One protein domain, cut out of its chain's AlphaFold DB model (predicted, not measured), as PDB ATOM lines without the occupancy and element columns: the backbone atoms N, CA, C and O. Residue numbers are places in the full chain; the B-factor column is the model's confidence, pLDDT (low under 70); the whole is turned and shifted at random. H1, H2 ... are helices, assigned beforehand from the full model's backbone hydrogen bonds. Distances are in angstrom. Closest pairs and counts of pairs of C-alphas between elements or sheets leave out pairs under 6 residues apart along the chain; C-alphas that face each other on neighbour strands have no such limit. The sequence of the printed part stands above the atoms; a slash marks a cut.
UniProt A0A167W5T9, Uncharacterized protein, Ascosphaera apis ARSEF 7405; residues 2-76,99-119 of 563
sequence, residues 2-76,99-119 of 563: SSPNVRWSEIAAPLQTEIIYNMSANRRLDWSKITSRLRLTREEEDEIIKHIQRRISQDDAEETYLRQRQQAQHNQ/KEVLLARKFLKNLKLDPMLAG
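Overview. This is residues 2 to 76 and 99 to 119 of the 563 residues of an uncharacterized protein of Ascosphaera apis ARSEF 7405 (UniProt A0A167W5T9). A long helix, H3, sticks out with residues 56 to 76 as a free arm from a small body of helices with H1 in its middle. H2 packs on H1, and H5 packs between H1 and H4. The printed part has 96 residues with five named helices, H1 to H5, all helix. It is loose, with radius of gyration of the C-alphas 17.1 A, spanning 64 by 28 by 25 A.

Arrangement. Start at the hub, H1, residues 13 to 27. Its residues 20 to 24 alone touch H2, residues 31 to 38; the closest C-alphas, Met 23 and Ile 34, are 6.7 A apart. Its residues 13 to 17 alone touch residues 48 to 52 of H3, residues 42 to 76, about perpendicular at 84 degrees; the closest C-alphas, Thr 17 and Ile 52, are 7.1 A apart. H5, residues 115 to 118, touches H1, closest C-alphas Ile 19 and Ala 118, 4.8 A, and H4, residues 99 to 110, closest C-alphas Arg 105 and Pro 115, 4.8 A. Each O i to N i+4 pair is within hydrogen-bond range in H2, H3 and H4, and 10 of 11 in H1; H5 is too short for one.

Along the chain. Find C-alpha 13 at (252.505, 256.621, 345.535); H1 runs 21.0 A from there. From C-alpha 42, H3 runs 51.0 A to C-alpha 76 at (226.947, 274.435, 321.042).

Size, cuts and confidence. Residues 77 to 98 are not printed, and C-alphas 76 and 99 are 46.4 A apart. Residues 2 to 3 have pLDDT under 70.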
ATOM      1  N   SER A   2     262.471 248.617 369.147       60.16
ATOM      2  CA  SER A   2     262.772 249.213 367.838       60.16
ATOM      3  C   SER A   2     261.493 249.321 367.007       60.16
ATOM      4  O   SER A   2     260.842 248.312 366.755       60.16
ATOM      5  N   SER A   3     261.123 250.529 366.572       62.50
ATOM      6  CA  SER A   3     260.034 250.676 365.597       62.50
ATOM      7  C   SER A   3     260.396 249.954 364.294       62.50
ATOM      8  O   SER A   3     261.554 250.042 363.880       62.50
ATOM      9  N   PRO A   4     259.441 249.288 363.614       78.19
ATOM     10  CA  PRO A   4     259.708 248.686 362.316       78.19
ATOM     11  C   PRO A   4     260.208 249.750 361.330       78.19
ATOM     12  O   PRO A   4     259.681 250.869 361.277       78.19
ATOM     13  N   ASN A   5     261.246 249.394 360.571       90.19
ATOM     14  CA  ASN A   5     261.792 250.230 359.510       90.19
ATOM     15  C   ASN A   5     260.810 250.246 358.339       90.19
ATOM     16  O   ASN A   5     260.876 249.377 357.474       90.19
ATOM     17  N   VAL A   6     259.920 251.244 358.341       94.81
ATOM     18  CA  VAL A   6     259.028 251.551 357.217       94.81
ATOM     19  C   VAL A   6     259.855 251.604 355.930       94.81
ATOM     20  O   VAL A   6     260.895 252.270 355.903       94.81
ATOM     21  N   ARG A   7     259.415 250.911 354.882       95.31
ATOM     22  CA  ARG A   7     260.059 250.940 353.559       95.31
ATOM     23  C   ARG A   7     259.478 252.048 352.687       95.31
ATOM     24  O   ARG A   7     258.345 252.476 352.881       95.31
ATOM     25  N   TRP A   8     260.226 252.489 351.676       95.62
ATOM     26  CA  TRP A   8     259.715 253.482 350.728       95.62
ATOM     27  C   TRP A   8     258.492 252.962 349.954       95.62
ATOM     28  O   TRP A   8     257.504 253.680 349.797       95.62
ATOM     29  N   SER A   9     258.517 251.689 349.553       94.62
ATOM     30  CA  SER A   9     257.407 250.993 348.887       94.62
ATOM     31  C   SER A   9     256.129 250.844 349.733       94.62
ATOM     32  O   SER A   9     255.078 250.544 349.177       94.62
ATOM     33  N   GLU A  10     256.185 251.074 351.050       95.38
ATOM     34  CA  GLU A  10     255.009 251.077 351.942       95.38
ATOM     35  C   GLU A  10     254.304 252.447 351.985       95.38
ATOM     36  O   GLU A  10     253.202 252.571 352.520       95.38
ATOM     37  N   ILE A  11     254.920 253.491 351.421       95.12
ATOM     38  CA  ILE A  11     254.327 254.826 351.298       95.12
ATOM     39  C   ILE A  11     253.451 254.869 350.042       95.12
ATOM     40  O   ILE A  11     253.906 254.534 348.951       95.12
ATOM     41  N   ALA A  12     252.214 255.357 350.174       93.25
ATOM     42  CA  ALA A  12     251.306 255.541 349.043       93.25
ATOM     43  C   ALA A  12     251.940 256.408 347.933       93.25
ATOM     44  O   ALA A  12     252.501 257.472 348.201       93.25
ATOM     45  N   ALA A  13     251.824 255.986 346.671       91.00
ATOM     46  CA  ALA A  13     252.505 256.621 345.535       91.00
ATOM     47  C   ALA A  13     252.230 258.144 345.339       91.00
ATOM     48  O   ALA A  13     253.159 258.874 344.961       91.00
ATOM     49  N   PRO A  14     251.038 258.693 345.672       89.44
ATOM     50  CA  PRO A  14     250.832 260.145 345.694       89.44
ATOM     51  C   PRO A  14     251.683 260.865 346.760       89.44
ATOM     52  O   PRO A  14     252.226 261.934 346.495       89.44
ATOM     53  N   LEU A  15     251.892 260.261 347.939       92.81
ATOM     54  CA  LEU A  15     252.802 260.793 348.964       92.81
ATOM     55  C   LEU A  15     254.268 260.657 348.544       92.81
ATOM     56  O   LEU A  15     255.043 261.588 348.751       92.81
ATOM     57  N   GLN A  16     254.651 259.543 347.908       94.19
ATOM     58  CA  GLN A  16     255.994 259.378 347.336       94.19
ATOM     59  C   GLN A  16     256.331 260.520 346.361       94.19
ATOM     60  O   GLN A  16     257.419 261.102 346.424       94.19
ATOM     61  N   THR A  17     255.388 260.878 345.481       91.31
ATOM     62  CA  THR A  17     255.571 261.991 344.534       91.31
ATOM     63  C   THR A  17     255.549 263.358 345.204       91.31
ATOM     64  O   THR A  17     256.388 264.191 344.855       91.31
ATOM     65  N   GLU A  18     254.689 263.587 346.197       91.56
ATOM     66  CA  GLU A  18     254.635 264.863 346.920       91.56
ATOM     67  C   GLU A  18     255.902 265.120 347.760       91.56
ATOM     68  O   GLU A  18     256.459 266.217 347.702       91.56
ATOM     69  N   ILE A  19     256.446 264.099 348.440       94.38
ATOM     70  CA  ILE A  19     257.740 264.172 349.154       94.38
ATOM     71  C   ILE A  19     258.854 264.620 348.209       94.38
ATOM     72  O   ILE A  19     259.621 265.540 348.505       94.38
ATOM     73  N   ILE A  20     258.940 263.973 347.051       94.44
ATOM     74  CA  ILE A  20     259.969 264.228 346.042       94.44
ATOM     75  C   ILE A  20     259.803 265.614 345.416       94.44
ATOM     76  O   ILE A  20     260.790 266.343 345.259       94.44
ATOM     77  N   TYR A  21     258.567 266.017 345.122       91.62
ATOM     78  CA  TYR A  21     258.246 267.359 344.650       91.62
ATOM     79  C   TYR A  21     258.678 268.415 345.678       91.62
ATOM     80  O   TYR A  21     259.441 269.319 345.329       91.62
ATOM     81  N   ASN A  22     258.320 268.247 346.954       93.31
ATOM     82  CA  ASN A  22     258.684 269.159 348.042       93.31
ATOM     83  C   ASN A  22     260.201 269.219 348.289       93.31
ATOM     84  O   ASN A  22     260.750 270.308 348.473       93.31
ATOM     85  N   MET A  23     260.917 268.091 348.213       94.06
ATOM     86  CA  MET A  23     262.387 268.069 348.275       94.06
ATOM     87  C   MET A  23     263.032 268.817 347.097       94.06
ATOM     88  O   MET A  23     264.018 269.538 347.296       94.06
ATOM     89  N   SER A  24     262.471 268.692 345.890       92.69
ATOM     90  CA  SER A  24     262.950 269.417 344.707       92.69
ATOM     91  C   SER A  24     262.662 270.924 344.787       92.69
ATOM     92  O   SER A  24     263.534 271.732 344.464       92.69
ATOM     93  N   ALA A  25     261.484 271.314 345.283       90.12
ATOM     94  CA  ALA A  25     261.032 272.700 345.348       90.12
ATOM     95  C   ALA A  25     261.698 273.481 346.494       90.12
ATOM     96  O   ALA A  25     262.351 274.497 346.248       90.12
ATOM     97  N   ASN A  26     261.591 272.989 347.733       86.19
ATOM     98  CA  ASN A  26     262.014 273.728 348.930       86.19
ATOM     99  C   ASN A  26     263.540 273.796 349.080       86.19
ATOM    100  O   ASN A  26     264.064 274.767 349.618       86.19
ATOM    101  N   ARG A  27     264.268 272.770 348.617       79.88
ATOM    102  CA  ARG A  27     265.728 272.659 348.802       79.88
ATOM    103  C   ARG A  27     266.531 272.682 347.494       79.88
ATOM    104  O   ARG A  27     267.749 272.535 347.544       79.88
ATOM    105  N   ARG A  28     265.878 272.883 346.335       86.31
ATOM    106  CA  ARG A  28     266.491 272.902 344.984       86.31
ATOM    107  C   ARG A  28     267.410 271.700 344.711       86.31
ATOM    108  O   ARG A  28     268.437 271.836 344.046       86.31
ATOM    109  N   LEU A  29     267.071 270.534 345.261       92.62
ATOM    110  CA  LEU A  29     267.904 269.338 345.168       92.62
ATOM    111  C   LEU A  29     267.806 268.712 343.771       92.62
ATOM    112  O   LEU A  29     266.714 268.469 343.262       92.62
ATOM    113  N   ASP A  30     268.958 268.411 343.170       94.69
ATOM    114  CA  ASP A  30     269.046 267.531 342.002       94.69
ATOM    115  C   ASP A  30     268.534 266.125 342.341       94.69
ATOM    116  O   ASP A  30     268.696 265.674 343.475       94.69
ATOM    117  N   TRP A  31     268.006 265.401 341.348       93.50
ATOM    118  CA  TRP A  31     267.423 264.064 341.529       93.50
ATOM    119  C   TRP A  31     268.300 263.120 342.364       93.50
ATOM    120  O   TRP A  31     267.878 262.681 343.425       93.50
ATOM    121  N   SER A  32     269.559 262.917 341.965       95.31
ATOM    122  CA  SER A  32     270.519 262.063 342.685       95.31
ATOM    123  C   SER A  32     270.715 262.460 344.163       95.31
ATOM    124  O   SER A  32     270.943 261.595 345.007       95.31
ATOM    125  N   LYS A  33     270.570 263.745 344.524       96.81
ATOM    126  CA  LYS A  33     270.634 264.212 345.925       96.81
ATOM    127  C   LYS A  33     269.342 263.929 346.694       96.81
ATOM    128  O   LYS A  33     269.392 263.818 347.916       96.81
ATOM    129  N   ILE A  34     268.202 263.851 346.007       95.94
ATOM    130  CA  ILE A  34     266.917 263.434 346.582       95.94
ATOM    131  C   ILE A  34     266.965 261.931 346.859       95.94
ATOM    132  O   ILE A  34     266.752 261.527 348.000       95.94
ATOM    133  N   THR A  35     267.336 261.117 345.870       96.38
ATOM    134  CA  THR A  35     267.325 259.652 345.996       96.38
ATOM    135  C   THR A  35     268.371 259.145 346.989       96.38
ATOM    136  O   THR A  35     268.027 258.378 347.885       96.38
ATOM    137  N   SER A  36     269.586 259.713 346.982       96.56
ATOM    138  CA  SER A  36     270.611 259.445 348.013       96.56
ATOM    139  C   SER A  36     270.157 259.806 349.436       96.56
ATOM    140  O   SER A  36     270.566 259.160 350.398       96.56
ATOM    141  N   ARG A  37     269.325 260.847 349.602       96.56
ATOM    142  CA  ARG A  37     268.788 261.257 350.916       96.56
ATOM    143  C   ARG A  37     267.627 260.383 351.374       96.56
ATOM    144  O   ARG A  37     267.532 260.112 352.565       96.56
ATOM    145  N   LEU A  38     266.776 259.958 350.443       96.44
ATOM    146  CA  LEU A  38     265.682 259.015 350.684       96.44
ATOM    147  C   LEU A  38     266.168 257.556 350.798       96.44
ATOM    148  O   LEU A  38     265.396 256.702 351.216       96.44
ATOM    149  N   ARG A  39     267.444 257.285 350.475       97.00
ATOM    150  CA  ARG A  39     268.077 255.951 350.442       97.00
ATOM    151  C   ARG A  39     267.355 254.949 349.533       97.00
ATOM    152  O   ARG A  39     267.307 253.764 349.847       97.00
ATOM    153  N   LEU A  40     266.809 255.443 348.424       96.25
ATOM    154  CA  LEU A  40     266.077 254.618 347.466       96.25
ATOM    155  C   LEU A  40     266.999 253.588 346.816       96.25
ATOM    156  O   LEU A  40     268.153 253.902 346.499       96.25
ATOM    157  N   THR A  41     266.483 252.389 346.563       96.94
ATOM    158  CA  THR A  41     267.142 251.459 345.639       96.94
ATOM    159  C   THR A  41     266.937 251.910 344.189       96.94
ATOM    160  O   THR A  41     266.105 252.771 343.892       96.94
ATOM    161  N   ARG A  42     267.694 251.334 343.248       96.12
ATOM    162  CA  ARG A  42     267.563 251.667 341.821       96.12
ATOM    163  C   ARG A  42     266.186 251.280 341.269       96.12
ATOM    164  O   ARG A  42     265.639 251.965 340.413       96.12
ATOM    165  N   GLU A  43     265.636 250.193 341.787       96.81
ATOM    166  CA  GLU A  43     264.326 249.655 341.445       96.81
ATOM    167  C   GLU A  43     263.229 250.611 341.932       96.81
ATOM    168  O   GLU A  43     262.344 250.970 341.157       96.81
ATOM    169  N   GLU A  44     263.353 251.115 343.167       95.56
ATOM    170  CA  GLU A  44     262.482 252.161 343.715       95.56
ATOM    171  C   GLU A  44     262.600 253.473 342.908       95.56
ATOM    172  O   GLU A  44     261.578 254.082 342.590       95.56
ATOM    173  N   GLU A  45     263.805 253.896 342.491       94.50
ATOM    174  CA  GLU A  45     263.971 255.046 341.581       94.50
ATOM    175  C   GLU A  45     263.210 254.857 340.255       94.50
ATOM    176  O   GLU A  45     262.473 255.756 339.832       94.50
ATOM    177  N   ASP A  46     263.363 253.697 339.607       94.12
ATOM    178  CA  ASP A  46     262.714 253.380 338.330       94.12
ATOM    179  C   ASP A  46     261.182 253.269 338.469       94.12
ATOM    180  O   ASP A  46     260.448 253.694 337.572       94.12
ATOM    181  N   GLU A  47     260.663 252.737 339.579       92.88
ATOM    182  CA  GLU A  47     259.222 252.694 339.872       92.88
ATOM    183  C   GLU A  47     258.616 254.089 340.046       92.88
ATOM    184  O   GLU A  47     257.576 254.390 339.446       92.88
ATOM    185  N   ILE A  48     259.287 254.973 340.789       91.94
ATOM    186  CA  ILE A  48     258.856 256.365 340.964       91.94
ATOM    187  C   ILE A  48     258.889 257.104 339.625       91.94
ATOM    188  O   ILE A  48     257.959 257.849 339.313       91.94
ATOM    189  N   ILE A  49     259.922 256.894 338.802       91.69
ATOM    190  CA  ILE A  49     260.005 257.483 337.458       91.69
ATOM    191  C   ILE A  49     258.818 257.022 336.599       91.69
ATOM    192  O   ILE A  49     258.139 257.868 336.011       91.69
ATOM    193  N   LYS A  50     258.493 255.721 336.599       91.44
ATOM    194  CA  LYS A  50     257.309 255.165 335.914       91.44
ATOM    195  C   LYS A  50     255.987 255.692 336.484       91.44
ATOM    196  O   LYS A  50     255.003 255.779 335.753       91.44
ATOM    197  N   HIS A  51     255.903 256.004 337.779       88.38
ATOM    198  CA  HIS A  51     254.698 256.584 338.384       88.38
ATOM    199  C   HIS A  51     254.532 258.068 338.016       88.38
ATOM    200  O   HIS A  51     253.466 258.454 337.541       88.38
ATOM    201  N   ILE A  52     255.601 258.870 338.106       88.31
ATOM    202  CA  ILE A  52     255.630 260.271 337.648       88.31
ATOM    203  C   ILE A  52     255.247 260.362 336.166       88.31
ATOM    204  O   ILE A  52     254.411 261.183 335.801       88.31
ATOM    205  N   GLN A  53     255.818 259.507 335.312       90.38
ATOM    206  CA  GLN A  53     255.486 259.474 333.885       90.38
ATOM    207  C   GLN A  53     254.008 259.140 333.643       90.38
ATOM    208  O   GLN A  53     253.364 259.834 332.862       90.38
ATOM    209  N   ARG A  54     253.447 258.147 334.352       88.88
ATOM    210  CA  ARG A  54     252.014 257.815 334.266       88.88
ATOM    211  C   ARG A  54     251.116 258.977 334.695       88.88
ATOM    212  O   ARG A  54     250.175 259.275 333.968       88.88
ATOM    213  N   ARG A  55     251.418 259.667 335.806       84.44
ATOM    214  CA  ARG A  55     250.623 260.832 336.241       84.44
ATOM    215  C   ARG A  55     250.707 261.988 335.244       84.44
ATOM    216  O   ARG A  55     249.683 262.582 334.955       84.44
ATOM    217  N   ILE A  56     251.873 262.251 334.651       87.06
ATOM    218  CA  ILE A  56     252.009 263.258 333.582       87.06
ATOM    219  C   ILE A  56     251.133 262.898 332.373       87.06
ATOM    220  O   ILE A  56     250.421 263.756 331.862       87.06
ATOM    221  N   SER A  57     251.147 261.636 331.932       91.38
ATOM    222  CA  SER A  57     250.287 261.178 330.831       91.38
ATOM    223  C   SER A  57     248.795 261.252 331.167       91.38
ATOM    224  O   SER A  57     247.997 261.527 330.275       91.38
ATOM    225  N   GLN A  58     248.421 261.041 332.431       88.00
ATOM    226  CA  GLN A  58     247.061 261.255 332.923       88.00
ATOM    227  C   GLN A  58     246.696 262.750 332.920       88.00
ATOM    228  O   GLN A  58     245.677 263.108 332.344       88.00
ATOM    229  N   ASP A  59     247.538 263.627 333.474       84.81
ATOM    230  CA  ASP A  59     247.303 265.078 333.533       84.81
ATOM    231  C   ASP A  59     247.184 265.709 332.131       84.81
ATOM    232  O   ASP A  59     246.292 266.525 331.894       84.81
ATOM    233  N   ASP A  60     248.057 265.334 331.184       90.88
ATOM    234  CA  ASP A  60     247.992 265.816 329.795       90.88
ATOM    235  C   ASP A  60     246.733 265.258 329.066       90.88
ATOM    236  O   ASP A  60     246.183 265.928 328.185       90.88
ATOM    237  N   ALA A  61     246.222 264.074 329.442       92.44
ATOM    238  CA  ALA A  61     244.972 263.508 328.913       92.44
ATOM    239  C   ALA A  61     243.715 264.164 329.519       92.44
ATOM    240  O   ALA A  61     242.799 264.519 328.778       92.44
ATOM    241  N   GLU A  62     243.694 264.398 330.835       88.25
ATOM    242  CA  GLU A  62     242.663 265.171 331.542       88.25
ATOM    243  C   GLU A  62     242.585 266.605 330.988       88.25
ATOM    244  O   GLU A  62     241.496 267.090 330.679       88.25
ATOM    245  N   GLU A  63     243.727 267.274 330.775       92.06
ATOM    246  CA  GLU A  63     243.777 268.602 330.145       92.06
ATOM    247  C   GLU A  63     243.243 268.568 328.701       92.06
ATOM    248  O   GLU A  63     242.518 269.477 328.291       92.06
ATOM    249  N   THR A  64     243.543 267.517 327.933       94.94
ATOM    250  CA  THR A  64     243.031 267.356 326.561       94.94
ATOM    251  C   THR A  64     241.513 267.148 326.543       94.94
ATOM    252  O   THR A  64     240.820 267.817 325.776       94.94
ATOM    253  N   TYR A  65     240.981 266.291 327.419       94.88
ATOM    254  CA  TYR A  65     239.541 266.060 327.566       94.88
ATOM    255  C   TYR A  65     238.793 267.330 328.002       94.88
ATOM    256  O   TYR A  65     237.771 267.682 327.410       94.88
ATOM    257  N   LEU A  66     239.322 268.072 328.982       92.81
ATOM    258  CA  LEU A  66     238.723 269.331 329.437       92.81
ATOM    259  C   LEU A  66     238.669 270.380 328.319       92.81
ATOM    260  O   LEU A  66     237.636 271.024 328.146       92.81
ATOM    261  N   ARG A  67     239.731 270.511 327.511       94.38
ATOM    262  CA  ARG A  67     239.732 271.399 326.334       94.38
ATOM    263  C   ARG A  67     238.716 270.964 325.278       94.38
ATOM    264  O   ARG A  67     238.021 271.816 324.736       94.38
ATOM    265  N   GLN A  68     238.592 269.662 325.009       94.88
ATOM    266  CA  GLN A  68     237.581 269.137 324.083       94.88
ATOM    267  C   GLN A  68     236.157 269.420 324.578       94.88
ATOM    268  O   GLN A  68     235.325 269.860 323.791       94.88
ATOM    269  N   ARG A  69     235.883 269.250 325.880       92.50
ATOM    270  CA  ARG A  69     234.586 269.597 326.484       92.50
ATOM    271  C   ARG A  69     234.295 271.097 326.387       92.50
ATOM    272  O   ARG A  69     233.207 271.464 325.960       92.50
ATOM    273  N   GLN A  70     235.266 271.954 326.708       91.06
ATOM    274  CA  GLN A  70     235.134 273.411 326.580       91.06
ATOM    275  C   GLN A  70     234.883 273.843 325.127       91.06
ATOM    276  O   GLN A  70     234.023 274.683 324.879       91.06
ATOM    277  N   GLN A  71     235.581 273.240 324.160       92.75
ATOM    278  CA  GLN A  71     235.367 273.510 322.737       92.75
ATOM    279  C   GLN A  71     234.006 272.989 322.248       92.75
ATOM    280  O   GLN A  71     233.342 273.669 321.474       92.75
ATOM    281  N   ALA A  72     233.550 271.827 322.724       90.19
ATOM    282  CA  ALA A  72     232.216 271.314 322.414       90.19
ATOM    283  C   ALA A  72     231.109 272.222 322.973       90.19
ATOM    284  O   ALA A  72     230.158 272.513 322.255       90.19
ATOM    285  N   GLN A  73     231.262 272.730 324.201       89.12
ATOM    286  CA  GLN A  73     230.348 273.719 324.782       89.12
ATOM    287  C   GLN A  73     230.349 275.019 323.965       89.12
ATOM    288  O   GLN A  73     229.287 275.464 323.548       89.12
ATOM    289  N   HIS A  74     231.521 275.579 323.642       85.00
ATOM    290  CA  HIS A  74     231.636 276.771 322.789       85.00
ATOM    291  C   HIS A  74     231.003 276.570 321.398       85.00
ATOM    292  O   HIS A  74     230.420 277.496 320.846       85.00
ATOM    293  N   ASN A  75     231.085 275.368 320.823       88.19
ATOM    294  CA  ASN A  75     230.474 275.051 319.529       88.19
ATOM    295  C   ASN A  75     228.955 274.785 319.609       88.19
ATOM    296  O   ASN A  75     228.311 274.691 318.567       88.19
ATOM    297  N   GLN A  76     228.386 274.628 320.808       81.62
ATOM    298  CA  GLN A  76     226.947 274.435 321.042       81.62
ATOM    299  C   GLN A  76     226.243 275.703 321.560       81.62
ATOM    300  O   GLN A  76     225.015 275.748 321.582       81.62
ATOM    301  N   LYS A  99     246.624 257.425 358.168       92.69
ATOM    302  CA  LYS A  99     247.599 256.344 358.421       92.69
ATOM    303  C   LYS A  99     248.777 256.328 357.429       92.69
ATOM    304  O   LYS A  99     249.909 256.104 357.845       92.69
ATOM    305  N   GLU A 100     248.544 256.613 356.149       94.06
ATOM    306  CA  GLU A 100     249.582 256.673 355.104       94.06
ATOM    307  C   GLU A 100     250.476 257.908 355.286       94.06
ATOM    308  O   GLU A 100     251.700 257.815 355.195       94.06
ATOM    309  N   VAL A 101     249.877 259.052 355.638       93.44
ATOM    310  CA  VAL A 101     250.603 260.283 355.992       93.44
ATOM    311  C   VAL A 101     251.479 260.065 357.232       93.44
ATOM    312  O   VAL A 101     252.627 260.514 357.265       93.44
ATOM    313  N   LEU A 102     250.982 259.345 358.243       93.31
ATOM    314  CA  LEU A 102     251.761 258.987 359.435       93.31
ATOM    315  C   LEU A 102     252.917 258.025 359.109       93.31
ATOM    316  O   LEU A 102     254.024 258.239 359.607       93.31
ATOM    317  N   LEU A 103     252.718 257.032 358.233       95.19
ATOM    318  CA  LEU A 103     253.799 256.166 357.732       95.19
ATOM    319  C   LEU A 103     254.870 256.970 356.980       95.19
ATOM    320  O   LEU A 103     256.057 256.840 357.283       95.19
ATOM    321  N   ALA A 104     254.466 257.868 356.078       95.38
ATOM    322  CA  ALA A 104     255.369 258.767 355.358       95.38
ATOM    323  C   ALA A 104     256.173 259.677 356.305       95.38
ATOM    324  O   ALA A 104     257.395 259.793 356.187       95.38
ATOM    325  N   ARG A 105     255.514 260.282 357.303       94.81
ATOM    326  CA  ARG A 105     256.177 261.094 358.337       94.81
ATOM    327  C   ARG A 105     257.128 260.255 359.199       94.81
ATOM    328  O   ARG A 105     258.212 260.734 359.523       94.81
ATOM    329  N   LYS A 106     256.778 259.007 359.530       95.38
ATOM    330  CA  LYS A 106     257.642 258.068 360.272       95.38
ATOM    331  C   LYS A 106     258.885 257.674 359.469       95.38
ATOM    332  O   LYS A 106     259.986 257.721 360.011       95.38
ATOM    333  N   PHE A 107     258.735 257.378 358.180       96.19
ATOM    334  CA  PHE A 107     259.851 257.138 357.260       96.19
ATOM    335  C   PHE A 107     260.815 258.336 357.206       96.19
ATOM    336  O   PHE A 107     262.024 258.177 357.386       96.19
ATOM    337  N   LEU A 108     260.286 259.556 357.048       95.88
ATOM    338  CA  LEU A 108     261.094 260.779 357.045       95.88
ATOM    339  C   LEU A 108     261.821 260.994 358.388       95.88
ATOM    340  O   LEU A 108     263.030 261.238 358.375       95.88
ATOM    341  N   LYS A 109     261.137 260.807 359.532       95.50
ATOM    342  CA  LYS A 109     261.762 260.835 360.874       95.50
ATOM    343  C   LYS A 109     262.917 259.821 360.977       95.50
ATOM    344  O   LYS A 109     264.006 260.199 361.406       95.50
ATOM    345  N   ASN A 110     262.727 258.577 360.522       95.44
ATOM    346  CA  ASN A 110     263.761 257.530 360.537       95.44
ATOM    347  C   ASN A 110     265.014 257.917 359.723       95.44
ATOM    348  O   ASN A 110     266.138 257.613 360.125       95.44
ATOM    349  N   LEU A 111     264.843 258.629 358.604       95.56
ATOM    350  CA  LEU A 111     265.946 259.138 357.778       95.56
ATOM    351  C   LEU A 111     266.567 260.452 358.289       95.56
ATOM    352  O   LEU A 111     267.464 260.993 357.638       95.56
ATOM    353  N   LYS A 112     266.114 260.978 359.436       96.44
ATOM    354  CA  LYS A 112     266.457 262.322 359.948       96.44
ATOM    355  C   LYS A 112     266.146 263.432 358.929       96.44
ATOM    356  O   LYS A 112     266.836 264.451 358.857       96.44
ATOM    357  N   LEU A 113     265.107 263.217 358.124       95.50
ATOM    358  CA  LEU A 113     264.534 264.199 357.215       95.50
ATOM    359  C   LEU A 113     263.352 264.906 357.882       95.50
ATOM    360  O   LEU A 113     262.712 264.397 358.799       95.50
ATOM    361  N   ASP A 114     263.076 266.102 357.385       94.62
ATOM    362  CA  ASP A 114     261.967 266.944 357.815       94.62
ATOM    363  C   ASP A 114     260.615 266.273 357.477       94.62
ATOM    364  O   ASP A 114     260.331 266.073 356.291       94.62
ATOM    365  N   PRO A 115     259.770 265.920 358.467       93.69
ATOM    366  CA  PRO A 115     258.488 265.254 358.219       93.69
ATOM    367  C   PRO A 115     257.502 266.115 357.422       93.69
ATOM    368  O   PRO A 115     256.596 265.571 356.789       93.69
ATOM    369  N   MET A 116     257.692 267.440 357.395       91.75
ATOM    370  CA  MET A 116     256.870 268.371 356.618       91.75
ATOM    371  C   MET A 116     257.119 268.240 355.109       91.75
ATOM    372  O   MET A 116     256.329 268.737 354.313       91.75
ATOM    373  N   LEU A 117     258.151 267.497 354.681       89.88
ATOM    374  CA  LEU A 117     258.321 267.112 353.275       89.88
ATOM    375  C   LEU A 117     257.165 266.239 352.766       89.88
ATOM    376  O   LEU A 117     256.827 266.348 351.592       89.88
ATOM    377  N   ALA A 118     256.511 265.451 353.631       85.44
ATOM    378  CA  ALA A 118     255.270 264.755 353.271       85.44
ATOM    379  C   ALA A 118     254.121 265.726 352.939       85.44
ATOM    380  O   ALA A 118     253.198 265.339 352.230       85.44
ATOM    381  N   GLY A 119     254.197 266.970 353.422       84.62
ATOM    382  CA  GLY A 119     253.209 268.030 353.251       84.62
ATOM    383  C   GLY A 119     252.494 268.405 354.553       84.62
ATOM    384  O   GLY A 119     252.380 267.602 355.492       84.62
TER     385      GLY A 119